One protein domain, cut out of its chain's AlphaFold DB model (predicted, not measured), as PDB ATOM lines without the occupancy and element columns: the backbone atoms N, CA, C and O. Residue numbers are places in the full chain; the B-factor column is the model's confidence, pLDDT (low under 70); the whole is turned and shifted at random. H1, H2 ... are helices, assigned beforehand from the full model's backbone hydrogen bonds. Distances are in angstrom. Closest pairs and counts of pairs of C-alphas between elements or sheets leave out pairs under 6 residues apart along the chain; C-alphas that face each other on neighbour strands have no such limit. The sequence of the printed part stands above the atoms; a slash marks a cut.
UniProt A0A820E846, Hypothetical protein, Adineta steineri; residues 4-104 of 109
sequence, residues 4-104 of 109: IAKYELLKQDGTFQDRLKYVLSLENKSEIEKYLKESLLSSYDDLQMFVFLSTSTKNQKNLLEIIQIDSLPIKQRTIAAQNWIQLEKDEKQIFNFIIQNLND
ATOM      1  N   ILE A   4      -5.192  49.025 136.204       93.50
ATOM      2  CA  ILE A   4      -6.064  50.204 136.132       93.50
ATOM      3  C   ILE A   4      -7.508  49.803 135.822       93.50
ATOM      4  O   ILE A   4      -8.421  50.265 136.494       93.50
ATOM      5  N   ALA A   5      -7.746  48.896 134.867       93.19
ATOM      6  CA  ALA A   5      -9.109  48.477 134.533       93.19
ATOM      7  C   ALA A   5      -9.818  47.824 135.731       93.19
ATOM      8  O   ALA A   5     -11.002  48.061 135.954       93.19
ATOM      9  N   LYS A   6      -9.102  47.038 136.550       94.56
ATOM     10  CA  LYS A   6      -9.681  46.492 137.790       94.56
ATOM     11  C   LYS A   6      -9.913  47.568 138.841       94.56
ATOM     12  O   LYS A   6     -10.932  47.502 139.523       94.56
ATOM     13  N   TYR A   7      -9.000  48.527 138.963       94.38
ATOM     14  CA  TYR A   7      -9.166  49.663 139.863       94.38
ATOM     15  C   TYR A   7     -10.422  50.478 139.521       94.38
ATOM     16  O   TYR A   7     -11.243  50.718 140.401       94.38
ATOM     17  N   GLU A   8     -10.616  50.810 138.244       92.81
ATOM     18  CA  GLU A   8     -11.779  51.566 137.764       92.81
ATOM     19  C   GLU A   8     -13.094  50.800 137.938       92.81
ATOM     20  O   GLU A   8     -14.089  51.379 138.366       92.81
ATOM     21  N   LEU A   9     -13.106  49.483 137.710       94.81
ATOM     22  CA  LEU A   9     -14.284  48.661 138.020       94.81
ATOM     23  C   LEU A   9     -14.622  48.699 139.518       94.81
ATOM     24  O   LEU A   9     -15.778  48.856 139.893       94.81
ATOM     25  N   LEU A  10     -13.615  48.613 140.395       93.88
ATOM     26  CA  LEU A  10     -13.826  48.729 141.843       93.88
ATOM     27  C   LEU A  10     -14.248  50.139 142.272       93.88
ATOM     28  O   LEU A  10     -14.881  50.287 143.312       93.88
ATOM     29  N   LYS A  11     -13.892  51.169 141.503       91.12
ATOM     30  CA  LYS A  11     -14.350  52.544 141.718       91.12
ATOM     31  C   LYS A  11     -15.826  52.722 141.356       91.12
ATOM     32  O   LYS A  11     -16.501  53.507 142.011       91.12
ATOM     33  N   GLN A  12     -16.311  52.010 140.340       91.00
ATOM     34  CA  GLN A  12     -17.713  52.055 139.913       91.00
ATOM     35  C   GLN A  12     -18.624  51.235 140.835       91.00
ATOM     36  O   GLN A  12     -19.663  51.731 141.262       91.00
ATOM     37  N   ASP A  13     -18.202  50.016 141.183       92.94
ATOM     38  CA  ASP A  13     -19.077  49.021 141.818       92.94
ATOM     39  C   ASP A  13     -18.728  48.721 143.287       92.94
ATOM     40  O   ASP A  13     -19.421  47.948 143.950       92.94
ATOM     41  N   GLY A  14     -17.631  49.282 143.805       89.31
ATOM     42  CA  GLY A  14     -17.072  48.950 145.117       89.31
ATOM     43  C   GLY A  14     -16.854  50.150 146.040       89.31
ATOM     44  O   GLY A  14     -17.133  51.302 145.719       89.31
ATOM     45  N   THR A  15     -16.335  49.872 147.235       92.44
ATOM     46  CA  THR A  15     -15.997  50.893 148.236       92.44
ATOM     47  C   THR A  15     -14.534  51.338 148.132       92.44
ATOM     48  O   THR A  15     -13.695  50.711 147.478       92.44
ATOM     49  N   PHE A  16     -14.168  52.407 148.847       90.75
ATOM     50  CA  PHE A  16     -12.757  52.747 149.070       90.75
ATOM     51  C   PHE A  16     -11.953  51.570 149.652       90.75
ATOM     52  O   PHE A  16     -10.824  51.326 149.226       90.75
ATOM     53  N   GLN A  17     -12.533  50.800 150.583       93.88
ATOM     54  CA  GLN A  17     -11.846  49.654 151.188       93.88
ATOM     55  C   GLN A  17     -11.582  48.535 150.177       93.88
ATOM     56  O   GLN A  17     -10.542  47.883 150.257       93.88
ATOM     57  N   ASP A  18     -12.481  48.325 149.215       94.69
ATOM     58  CA  ASP A  18     -12.290  47.319 148.167       94.69
ATOM     59  C   ASP A  18     -11.148  47.715 147.232       94.69
ATOM     60  O   ASP A  18     -10.262  46.902 146.947       94.69
ATOM     61  N   ARG A  19     -11.097  48.996 146.843       93.94
ATOM     62  CA  ARG A  19      -9.961  49.561 146.102       93.94
ATOM     63  C   ARG A  19      -8.657  49.425 146.886       93.94
ATOM     64  O   ARG A  19      -7.659  48.993 146.318       93.94
ATOM     65  N   LEU A  20      -8.660  49.731 148.184       94.25
ATOM     66  CA  LEU A  20      -7.470  49.637 149.031       94.25
ATOM     67  C   LEU A  20      -6.946  48.200 149.129       94.25
ATOM     68  O   LEU A  20      -5.755  47.971 148.927       94.25
ATOM     69  N   LYS A  21      -7.828  47.226 149.394       95.00
ATOM     70  CA  LYS A  21      -7.463  45.800 149.447       95.00
ATOM     71  C   LYS A  21      -6.833  45.342 148.138       95.00
ATOM     72  O   LYS A  21      -5.804  44.671 148.151       95.00
ATOM     73  N   TYR A  22      -7.430  45.736 147.016       95.44
ATOM     74  CA  TYR A  22      -6.904  45.411 145.702       95.44
ATOM     75  C   TYR A  22      -5.519  46.029 145.472       95.44
ATOM     76  O   TYR A  22      -4.576  45.302 145.169       95.44
ATOM     77  N   VAL A  23      -5.360  47.334 145.697       93.62
ATOM     78  CA  VAL A  23      -4.074  48.026 145.529       93.62
ATOM     79  C   VAL A  23      -2.988  47.418 146.421       93.62
ATOM     80  O   VAL A  23      -1.858  47.223 145.974       93.62
ATOM     81  N   LEU A  24      -3.320  47.051 147.661       91.56
ATOM     82  CA  LEU A  24      -2.399  46.369 148.569       91.56
ATOM     83  C   LEU A  24      -1.960  44.992 148.059       91.56
ATOM     84  O   LEU A  24      -0.786  44.654 148.223       91.56
ATOM     85  N   SER A  25      -2.856  44.245 147.404       93.69
ATOM     86  CA  SER A  25      -2.553  42.932 146.817       93.69
ATOM     87  C   SER A  25      -1.657  42.979 145.576       93.69
ATOM     88  O   SER A  25      -1.130  41.943 145.179       93.69
ATOM     89  N   LEU A  26      -1.462  44.153 144.965       92.25
ATOM     90  CA  LEU A  26      -0.586  44.287 143.804       92.25
ATOM     91  C   LEU A  26       0.878  44.136 144.214       92.25
ATOM     92  O   LEU A  26       1.353  44.840 145.108       92.25
ATOM     93  N   GLU A  27       1.615  43.285 143.506       89.75
ATOM     94  CA  GLU A  27       3.069  43.171 143.655       89.75
ATOM     95  C   GLU A  27       3.761  44.485 143.252       89.75
ATOM     96  O   GLU A  27       4.595  45.007 143.988       89.75
ATOM     97  N   ASN A  28       3.322  45.083 142.138       88.00
ATOM     98  CA  ASN A  28       3.774  46.389 141.669       88.00
ATOM     99  C   ASN A  28       2.633  47.418 141.730       88.00
ATOM    100  O   ASN A  28       1.612  47.277 141.060       88.00
ATOM    101  N   LYS A  29       2.828  48.476 142.521       90.69
ATOM    102  CA  LYS A  29       1.846  49.550 142.744       90.69
ATOM    103  C   LYS A  29       2.096  50.793 141.883       90.69
ATOM    104  O   LYS A  29       1.245  51.679 141.849       90.69
ATOM    105  N   SER A  30       3.219  50.862 141.164       88.81
ATOM    106  CA  SER A  30       3.638  52.052 140.410       88.81
ATOM    107  C   SER A  30       2.697  52.400 139.258       88.81
ATOM    108  O   SER A  30       2.529  53.575 138.945       88.81
ATOM    109  N   GLU A  31       2.055  51.405 138.637       90.62
ATOM    110  CA  GLU A  31       1.069  51.641 137.573       90.62
ATOM    111  C   GLU A  31      -0.161  52.392 138.111       90.62
ATOM    112  O   GLU A  31      -0.597  53.375 137.515       90.62
ATOM    113  N   ILE A  32      -0.671  51.982 139.279       92.25
ATOM    114  CA  ILE A  32      -1.787  52.659 139.951       92.25
ATOM    115  C   ILE A  32      -1.356  54.023 140.497       92.25
ATOM    116  O   ILE A  32      -2.091  54.991 140.352       92.25
ATOM    117  N   GLU A  33      -0.168  54.128 141.094       89.81
ATOM    118  CA  GLU A  33       0.363  55.404 141.592       89.81
ATOM    119  C   GLU A  33       0.472  56.441 140.466       89.81
ATOM    120  O   GLU A  33       0.030  57.577 140.631       89.81
ATOM    121  N   LYS A  34       1.003  56.043 139.302       90.06
ATOM    122  CA  LYS A  34       1.084  56.904 138.117       90.06
ATOM    123  C   LYS A  34      -0.303  57.312 137.626       90.06
ATOM    124  O   LYS A  34      -0.530  58.496 137.397       90.06
ATOM    125  N   TYR A  35      -1.216  56.350 137.499       92.00
ATOM    126  CA  TYR A  35      -2.594  56.613 137.093       92.00
ATOM    127  C   TYR A  35      -3.260  57.653 138.005       92.00
ATOM    128  O   TYR A  35      -3.771  58.660 137.522       92.00
ATOM    129  N   LEU A  36      -3.166  57.460 139.322       90.94
ATOM    130  CA  LEU A  36      -3.766  58.353 140.310       90.94
ATOM    131  C   LEU A  36      -3.130  59.744 140.326       90.94
ATOM    132  O   LEU A  36      -3.837  60.731 140.526       90.94
ATOM    133  N   LYS A  37      -1.818  59.831 140.080       87.88
ATOM    134  CA  LYS A  37      -1.115  61.106 139.903       87.88
ATOM    135  C   LYS A  37      -1.657  61.873 138.700       87.88
ATOM    136  O   LYS A  37      -1.946  63.060 138.792       87.88
ATOM    137  N   GLU A  38      -1.812  61.204 137.565       87.75
ATOM    138  CA  GLU A  38      -2.330  61.827 136.342       87.75
ATOM    139  C   GLU A  38      -3.819  62.195 136.479       87.75
ATOM    140  O   GLU A  38      -4.278  63.163 135.876       87.75
ATOM    141  N   SER A  39      -4.561  61.484 137.335       80.88
ATOM    142  CA  SER A  39      -5.985  61.699 137.599       80.88
ATOM    143  C   SER A  39      -6.285  62.436 138.912       80.88
ATOM    144  O   SER A  39      -7.387  62.268 139.444       80.88
ATOM    145  N   LEU A  40      -5.346  63.229 139.445       65.00
ATOM    146  CA  LEU A  40      -5.378  63.879 140.775       65.00
ATOM    147  C   LEU A  40      -6.662  64.681 141.107       65.00
ATOM    148  O   LEU A  40      -6.881  65.045 142.260       65.00
ATOM    149  N   LEU A  41      -7.527  64.929 140.119       63.91
ATOM    150  CA  LEU A  41      -8.774  65.694 140.223       63.91
ATOM    151  C   LEU A  41     -10.056  64.842 140.136       63.91
ATOM    152  O   LEU A  41     -11.153  65.393 140.105       63.91
ATOM    153  N   SER A  42      -9.946  63.515 140.048       69.38
ATOM    154  CA  SER A  42     -11.089  62.657 139.699       69.38
ATOM    155  C   SER A  42     -12.020  62.320 140.870       69.38
ATOM    156  O   SER A  42     -13.225  62.200 140.654       69.38
ATOM    157  N   SER A  43     -11.512  62.199 142.104       80.00
ATOM    158  CA  SER A  43     -12.335  62.096 143.318       80.00
ATOM    159  C   SER A  43     -11.513  62.272 144.603       80.00
ATOM    160  O   SER A  43     -10.288  62.136 144.606       80.00
ATOM    161  N   TYR A  44     -12.194  62.530 145.728       83.31
ATOM    162  CA  TYR A  44     -11.565  62.544 147.057       83.31
ATOM    163  C   TYR A  44     -10.901  61.208 147.403       83.31
ATOM    164  O   TYR A  44      -9.800  61.186 147.950       83.31
ATOM    165  N   ASP A  45     -11.551  60.100 147.059       86.19
ATOM    166  CA  ASP A  45     -11.059  58.764 147.372       86.19
ATOM    167  C   ASP A  45      -9.812  58.396 146.561       86.19
ATOM    168  O   ASP A  45      -8.914  57.734 147.079       86.19
ATOM    169  N   ASP A  46      -9.727  58.848 145.309       87.94
ATOM    170  CA  ASP A  46      -8.551  58.625 144.463       87.94
ATOM    171  C   ASP A  46      -7.351  59.418 144.990       87.94
ATOM    172  O   ASP A  46      -6.235  58.904 145.052       87.94
ATOM    173  N   LEU A  47      -7.589  60.635 145.482       87.62
ATOM    174  CA  LEU A  47      -6.561  61.418 146.158       87.62
ATOM    175  C   LEU A  47      -6.130  60.782 147.486       87.62
ATOM    176  O   LEU A  47      -4.935  60.723 147.771       87.62
ATOM    177  N   GLN A  48      -7.065  60.262 148.288       88.00
ATOM    178  CA  GLN A  48      -6.714  59.496 149.488       88.00
ATOM    179  C   GLN A  48      -5.880  58.259 149.146       88.00
ATOM    180  O   GLN A  48      -4.894  57.979 149.829       88.00
ATOM    181  N   MET A  49      -6.240  57.542 148.078       92.06
ATOM    182  CA  MET A  49      -5.473  56.397 147.592       92.06
ATOM    183  C   MET A  49      -4.072  56.813 147.135       92.06
ATOM    184  O   MET A  49      -3.099  56.123 147.432       92.06
ATOM    185  N   PHE A  50      -3.947  57.952 146.452       92.06
ATOM    186  CA  PHE A  50      -2.664  58.464 145.983       92.06
ATOM    187  C   PHE A  50      -1.743  58.882 147.132       92.06
ATOM    188  O   PHE A  50      -0.563  58.526 147.138       92.06
ATOM    189  N   VAL A  51      -2.289  59.576 148.136       90.00
ATOM    190  CA  VAL A  51      -1.567  59.904 149.371       90.00
ATOM    191  C   VAL A  51      -1.130  58.622 150.076       90.00
ATOM    192  O   VAL A  51       0.035  58.499 150.438       90.00
ATOM    193  N   PHE A  52      -2.029  57.643 150.227       89.38
ATOM    194  CA  PHE A  52      -1.704  56.355 150.839       89.38
ATOM    195  C   PHE A  52      -0.556  55.647 150.111       89.38
ATOM    196  O   PHE A  52       0.408  55.217 150.747       89.38
ATOM    197  N   LEU A  53      -0.639  55.555 148.781       91.12
ATOM    198  CA  LEU A  53       0.395  54.929 147.968       91.12
ATOM    199  C   LEU A  53       1.729  55.640 148.130       91.12
ATOM    200  O   LEU A  53       2.706  54.973 148.466       91.12
ATOM    201  N   SER A  54       1.742  56.966 147.996       90.56
ATOM    202  CA  SER A  54       2.946  57.786 148.146       90.56
ATOM    203  C   SER A  54       3.587  57.614 149.527       90.56
ATOM    204  O   SER A  54       4.807  57.533 149.637       90.56
ATOM    205  N   THR A  55       2.786  57.474 150.588       88.12
ATOM    206  CA  THR A  55       3.303  57.165 151.928       88.12
ATOM    207  C   THR A  55       3.898  55.758 151.993       88.12
ATOM    208  O   THR A  55       5.018  55.576 152.472       88.12
ATOM    209  N   SER A  56       3.179  54.753 151.483       87.06
ATOM    210  CA  SER A  56       3.606  53.347 151.525       87.06
ATOM    211  C   SER A  56       4.892  53.084 150.733       87.06
ATOM    212  O   SER A  56       5.720  52.276 151.150       87.06
ATOM    213  N   THR A  57       5.090  53.806 149.626       87.50
ATOM    214  CA  THR A  57       6.289  53.745 148.779       87.50
ATOM    215  C   THR A  57       7.381  54.715 149.233       87.50
ATOM    216  O   THR A  57       8.439  54.775 148.610       87.50
ATOM    217  N   LYS A  58       7.156  55.458 150.328       87.88
ATOM    218  CA  LYS A  58       8.037  56.522 150.835       87.88
ATOM    219  C   LYS A  58       8.383  57.574 149.772       87.88
ATOM    220  O   LYS A  58       9.473  58.143 149.773       87.88
ATOM    221  N   ASN A  59       7.455  57.844 148.860       88.06
ATOM    222  CA  ASN A  59       7.614  58.801 147.777       88.06
ATOM    223  C   ASN A  59       7.301  60.229 148.252       88.06
ATOM    224  O   ASN A  59       6.236  60.792 147.992       88.06
ATOM    225  N   GLN A  60       8.265  60.819 148.958       87.06
ATOM    226  CA  GLN A  60       8.177  62.173 149.516       87.06
ATOM    227  C   GLN A  60       7.882  63.240 148.448       87.06
ATOM    228  O   GLN A  60       7.120  64.169 148.701       87.06
ATOM    229  N   LYS A  61       8.419  63.079 147.228       89.31
ATOM    230  CA  LYS A  61       8.194  64.013 146.114       89.31
ATOM    231  C   LYS A  61       6.711  64.130 145.762       89.31
ATOM    232  O   LYS A  61       6.216  65.240 145.608       89.31
ATOM    233  N   ASN A  62       6.003  63.006 145.669       89.75
ATOM    234  CA  ASN A  62       4.571  63.020 145.369       89.75
ATOM    235  C   ASN A  62       3.765  63.689 146.491       89.75
ATOM    236  O   ASN A  62       2.856  64.463 146.207       89.75
ATOM    237  N   LEU A  63       4.114  63.447 147.759       89.56
ATOM    238  CA  LEU A  63       3.449  64.113 148.883       89.56
ATOM    239  C   LEU A  63       3.679  65.629 148.859       89.56
ATOM    240  O   LEU A  63       2.731  66.382 149.062       89.56
ATOM    241  N   LEU A  64       4.902  66.076 148.557       87.06
ATOM    242  CA  LEU A  64       5.224  67.497 148.421       87.06
ATOM    243  C   LEU A  64       4.445  68.156 147.277       87.06
ATOM    244  O   LEU A  64       3.891  69.235 147.462       87.06
ATOM    245  N   GLU A  65       4.360  67.497 146.121       87.12
ATOM    246  CA  GLU A  65       3.570  67.995 144.992       87.12
ATOM    247  C   GLU A  65       2.095  68.173 145.389       87.12
ATOM    248  O   GLU A  65       1.525  69.221 145.113       87.12
ATOM    249  N   ILE A  66       1.488  67.225 146.118       87.31
ATOM    250  CA  ILE A  66       0.095  67.347 146.601       87.31
ATOM    251  C   ILE A  66      -0.095  68.586 147.487       87.31
ATOM    252  O   ILE A  66      -1.124  69.254 147.393       87.31
ATOM    253  N   ILE A  67       0.883  68.908 148.339       85.00
ATOM    254  CA  ILE A  67       0.839  70.094 149.212       85.00
ATOM    255  C   ILE A  67       0.810  71.389 148.386       85.00
ATOM    256  O   ILE A  67       0.187  72.359 148.810       85.00
ATOM    257  N   GLN A  68       1.457  71.394 147.219       82.06
ATOM    258  CA  GLN A  68       1.611  72.558 146.342       82.06
ATOM    259  C   GLN A  68       0.468  72.735 145.328       82.06
ATOM    260  O   GLN A  68       0.438  73.739 144.621       82.06
ATOM    261  N   ILE A  69      -0.466  71.785 145.214       82.81
ATOM    262  CA  ILE A  69      -1.599  71.918 144.288       82.81
ATOM    263  C   ILE A  69      -2.684  72.774 144.940       82.81
ATOM    264  O   ILE A  69      -3.501  72.298 145.730       82.81
ATOM    265  N   ASP A  70      -2.718  74.043 144.553       72.06
ATOM    266  CA  ASP A  70      -3.650  75.036 145.089       72.06
ATOM    267  C   ASP A  70      -5.124  74.665 144.906       72.06
ATOM    268  O   ASP A  70      -5.943  74.968 145.769       72.06
ATOM    269  N   SER A  71      -5.467  73.961 143.824       78.00
ATOM    270  CA  SER A  71      -6.842  73.531 143.545       78.00
ATOM    271  C   SER A  71      -7.345  72.415 144.465       78.00
ATOM    272  O   SER A  71      -8.528  72.078 144.421       78.00
ATOM    273  N   LEU A  72      -6.469  71.788 145.258       79.81
ATOM    274  CA  LEU A  72      -6.877  70.769 146.217       79.81
ATOM    275  C   LEU A  72      -7.352  71.418 147.521       79.81
ATOM    276  O   LEU A  72      -6.684  72.325 148.030       79.81
ATOM    277  N   PRO A  73      -8.451  70.928 148.129       79.44
ATOM    278  CA  PRO A  73      -8.928  71.524 149.360       79.44
ATOM    279  C   PRO A  73      -7.928  71.322 150.509       79.44
ATOM    280  O   PRO A  73      -7.147  70.363 150.562       79.44
ATOM    281  N   ILE A  74      -7.954  72.256 151.461       78.69
ATOM    282  CA  ILE A  74      -6.928  72.362 152.507       78.69
ATOM    283  C   ILE A  74      -6.785  71.090 153.346       78.69
ATOM    284  O   ILE A  74      -5.674  70.700 153.690       78.69
ATOM    285  N   LYS A  75      -7.895  70.398 153.633       80.50
ATOM    286  CA  LYS A  75      -7.896  69.163 154.426       80.50
ATOM    287  C   LYS A  75      -7.012  68.091 153.786       80.50
ATOM    288  O   LYS A  75      -6.292  67.391 154.490       80.50
ATOM    289  N   GLN A  76      -7.053  67.969 152.464       78.69
ATOM    290  CA  GLN A  76      -6.322  66.965 151.704       78.69
ATOM    291  C   GLN A  76      -4.825  67.285 151.672       78.69
ATOM    292  O   GLN A  76      -4.007  66.402 151.935       78.69
ATOM    293  N   ARG A  77      -4.469  68.558 151.456       82.56
ATOM    294  CA  ARG A  77      -3.076  69.028 151.525       82.56
ATOM    295  C   ARG A  77      -2.485  68.823 152.922       82.56
ATOM    296  O   ARG A  77      -1.362  68.346 153.043       82.56
ATOM    297  N   THR A  78      -3.260  69.085 153.979       82.25
ATOM    298  CA  THR A  78      -2.841  68.846 155.370       82.25
ATOM    299  C   THR A  78      -2.557  67.369 155.648       82.25
ATOM    300  O   THR A  78      -1.567  67.063 156.305       82.25
ATOM    301  N   ILE A  79      -3.373  66.440 155.133       84.25
ATOM    302  CA  ILE A  79      -3.125  64.995 155.295       84.25
ATOM    303  C   ILE A  79      -1.829  64.581 154.578       84.25
ATOM    304  O   ILE A  79      -1.014  63.862 155.155       84.25
ATOM    305  N   ALA A  80      -1.609  65.047 153.343       86.31
ATOM    306  CA  ALA A  80      -0.367  64.777 152.613       86.31
ATOM    307  C   ALA A  80       0.860  65.314 153.368       86.31
ATOM    308  O   ALA A  80       1.861  64.615 153.507       86.31
ATOM    309  N   ALA A  81       0.738  66.515 153.932       84.00
ATOM    310  CA  ALA A  81       1.765  67.150 154.739       84.00
ATOM    311  C   ALA A  81       2.099  66.369 156.020       84.00
ATOM    312  O   ALA A  81       3.270  66.151 156.316       84.00
ATOM    313  N   GLN A  82       1.086  65.891 156.751       84.50
ATOM    314  CA  GLN A  82       1.278  65.050 157.939       84.50
ATOM    315  C   GLN A  82       2.015  63.748 157.608       84.50
ATOM    316  O   GLN A  82       2.949  63.375 158.312       84.50
ATOM    317  N   ASN A  83       1.630  63.077 156.521       86.69
ATOM    318  CA  ASN A  83       2.302  61.852 156.089       86.69
ATOM    319  C   ASN A  83       3.737  62.113 155.623       86.69
ATOM    320  O   ASN A  83       4.621  61.299 155.877       86.69
ATOM    321  N   TRP A  84       3.986  63.248 154.967       87.12
ATOM    322  CA  TRP A  84       5.339  63.628 154.580       87.12
ATOM    323  C   TRP A  84       6.221  63.874 155.808       87.12
ATOM    324  O   TRP A  84       7.313  63.318 155.865       87.12
ATOM    325  N   ILE A  85       5.716  64.590 156.825       82.56
ATOM    326  CA  ILE A  85       6.409  64.776 158.113       82.56
ATOM    327  C   ILE A  85       6.805  63.429 158.718       82.56
ATOM    328  O   ILE A  85       7.960  63.253 159.081       82.56
ATOM    329  N   GLN A  86       5.881  62.465 158.782       82.25
ATOM    330  CA  GLN A  86       6.156  61.139 159.356       82.25
ATOM    331  C   GLN A  86       7.271  60.373 158.628       82.25
ATOM    332  O   GLN A  86       7.915  59.506 159.218       82.25
ATOM    333  N   LEU A  87       7.476  60.646 157.337       82.62
ATOM    334  CA  LEU A  87       8.538  60.030 156.545       82.62
ATOM    335  C   LEU A  87       9.882  60.752 156.677       82.62
ATOM    336  O   LEU A  87      10.910  60.185 156.303       82.62
ATOM    337  N   GLU A  88       9.881  61.991 157.151       79.19
ATOM    338  CA  GLU A  88      11.049  62.857 157.217       79.19
ATOM    339  C   GLU A  88      11.664  62.892 158.613       79.19
ATOM    340  O   GLU A  88      11.025  62.613 159.622       79.19
ATOM    341  N   LYS A  89      12.953  63.232 158.679       72.19
ATOM    342  CA  LYS A  89      13.702  63.240 159.946       72.19
ATOM    343  C   LYS A  89      13.691  64.593 160.664       72.19
ATOM    344  O   LYS A  89      13.989  64.629 161.853       72.19
ATOM    345  N   ASP A  90      13.371  65.686 159.967       75.06
ATOM    346  CA  ASP A  90      13.332  67.047 160.524       75.06
ATOM    347  C   ASP A  90      11.908  67.625 160.479       75.06
ATOM    348  O   ASP A  90      11.543  68.441 159.628       75.06
ATOM    349  N   GLU A  91      11.080  67.178 161.425       69.75
ATOM    350  CA  GLU A  91       9.669  67.569 161.533       69.75
ATOM    351  C   GLU A  91       9.483  69.085 161.731       69.75
ATOM    352  O   GLU A  91       8.488  69.666 161.287       69.75
ATOM    353  N   LYS A  92      10.450  69.757 162.375       71.75
ATOM    354  CA  LYS A  92      10.355  71.178 162.734       71.75
ATOM    355  C   LYS A  92      10.524  72.079 161.513       71.75
ATOM    356  O   LYS A  92       9.776  73.048 161.364       71.75
ATOM    357  N   GLN A  93      11.476  71.767 160.631       69.06
ATOM    358  CA  GLN A  93      11.645  72.497 159.374       69.06
ATOM    359  C   GLN A  93      10.411  72.345 158.471       69.06
ATOM    360  O   GLN A  93       9.970  73.311 157.841       69.06
ATOM    361  N   ILE A  94       9.805  71.159 158.467       65.25
ATOM    362  CA  ILE A  94       8.646  70.847 157.629       65.25
ATOM    363  C   ILE A  94       7.378  71.519 158.139       65.25
ATOM    364  O   ILE A  94       6.627  72.090 157.350       65.25
ATOM    365  N   PHE A  95       7.148  71.515 159.451       69.00
ATOM    366  CA  PHE A  95       6.019  72.232 160.032       69.00
ATOM    367  C   PHE A  95       6.051  73.719 159.651       69.00
ATOM    368  O   PHE A  95       5.038  74.272 159.225       69.00
ATOM    369  N   ASN A  96       7.229  74.347 159.705       73.12
ATOM    370  CA  ASN A  96       7.399  75.736 159.278       73.12
ATOM    371  C   ASN A  96       7.086  75.926 157.789       73.12
ATOM    372  O   ASN A  96       6.370  76.864 157.441       73.12
ATOM    373  N   PHE A  97       7.557  75.021 156.926       69.62
ATOM    374  CA  PHE A  97       7.230  75.036 155.499       69.62
ATOM    375  C   PHE A  97       5.714  74.931 155.258       69.62
ATOM    376  O   PHE A  97       5.159  75.705 154.483       69.62
ATOM    377  N   ILE A  98       5.014  74.026 155.947       68.19
ATOM    378  CA  ILE A  98       3.562  73.837 155.795       68.19
ATOM    379  C   ILE A  98       2.798  75.077 156.247       68.19
ATOM    380  O   ILE A  98       1.929  75.557 155.527       68.19
ATOM    381  N   ILE A  99       3.128  75.618 157.421       70.81
ATOM    382  CA  ILE A  99       2.485  76.823 157.950       70.81
ATOM    383  C   ILE A  99       2.731  78.021 157.028       70.81
ATOM    384  O   ILE A  99       1.826  78.829 156.848       70.81
ATOM    385  N   GLN A 100       3.912  78.135 156.416       67.75
ATOM    386  CA  GLN A 100       4.201  79.187 155.439       67.75
ATOM    387  C   GLN A 100       3.376  79.031 154.157       67.75
ATOM    388  O   GLN A 100       2.763  80.002 153.730       67.75
ATOM    389  N   ASN A 101       3.290  77.823 153.589       64.19
ATOM    390  CA  ASN A 101       2.521  77.581 152.361       64.19
ATOM    391  C   ASN A 101       1.004  77.678 152.588       64.19
ATOM    392  O   ASN A 101       0.293  78.226 151.757       64.19
ATOM    393  N   LEU A 102       0.489  77.201 153.725       63.78
ATOM    394  CA  LEU A 102      -0.944  77.270 154.038       63.78
ATOM    395  C   LEU A 102      -1.422  78.680 154.418       63.78
ATOM    396  O   LEU A 102      -2.611  78.965 154.281       63.78
ATOM    397  N   ASN A 103      -0.529  79.544 154.913       58.81
ATOM    398  CA  ASN A 103      -0.841  80.939 155.245       58.81
ATOM    399  C   ASN A 103      -0.500  81.925 154.122       58.81
ATOM    400  O   ASN A 103      -0.690  83.132 154.312       58.81
ATOM    401  N   ASP A 104       0.001  81.453 152.979       59.53
ATOM    402  CA  ASP A 104       0.207  82.320 151.828       59.53
ATOM    403  C   ASP A 104      -1.155  82.865 151.375       59.53
ATOM    404  O   ASP A 104      -2.056  82.132 150.966       59.53
TER     405      ASP A 104
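Overview. This is residues 4 to 104 of the 109 residues of the protein "Hypothetical protein" of Adineta steineri (UniProt A0A820E846). The chain zigzags through seven helices set one after another along an elongated body, with H1 and H2 at one end, H4 in the middle and H7 at the other end. H2, H4 and H6 run one way, and H3, H5 and H7 fold back between and after them. The printed part has 101 residues, with helices H1 to H7 in chain order and no named strand; its class is all helix. It is compact, with a radius of gyration of the C-alphas of 14.0 A, and spans 40 by 26 by 20 A.

Along the chain. Find C-alpha 74 at (-6.928, 72.362, 152.507); from there H6, the longest helix, runs 20.2 A to residue 87. Before it look for H5, residues 60 to 68, and H4, residues 44 to 56, 18.3 A long. Earlier come H3, residues 30 to 38, H2, residues 16 to 25, and H1, residues 4 to 13, which begins at C-alpha 4 (-6.064, 50.204, 136.132). H7, residues 91 to 102, runs 16.2 A to C-alpha 102 at (-0.944, 77.270, 154.038).

Arrangement. H4 and H6 are the hubs, touching three helices each. They touch at a shallow tilt of 10 degrees, the same way, closest at the C-alphas of Val 51 and Ala 80, 6.0 A apart. H5 and H6 form a hairpin, closest at C-alphas 67 and 77, 4.7 A. H6 and H7 form another, closest at C-alphas 85 and 91, 5.5 A. H4 touches H5 with residues 51 to 55 alone, closest at C-alphas 54 and 62, 6.1 A. H3 touches H4 at C-alphas 36 and 50, 5.8 A, and H1 at C-alphas 32 and 4, 6.2 A. H1 and H2 form a hairpin, closest at C-alphas 10 and 19, 5.8 A. Among the pairs apart are H1 and H7. In H1 to H7 every O i to N i+4 pair is within hydrogen-bond range.

Size, cuts and confidence. The C-alphas of Asp 13 and Gln 93 are the two farthest apart, 42.5 A. The printed part has no cut, and its links between helices are tight. Look for pLDDT under 70 at residues 40 to 42, 91, 93 to 95, 97 to 98 and 100 to 104.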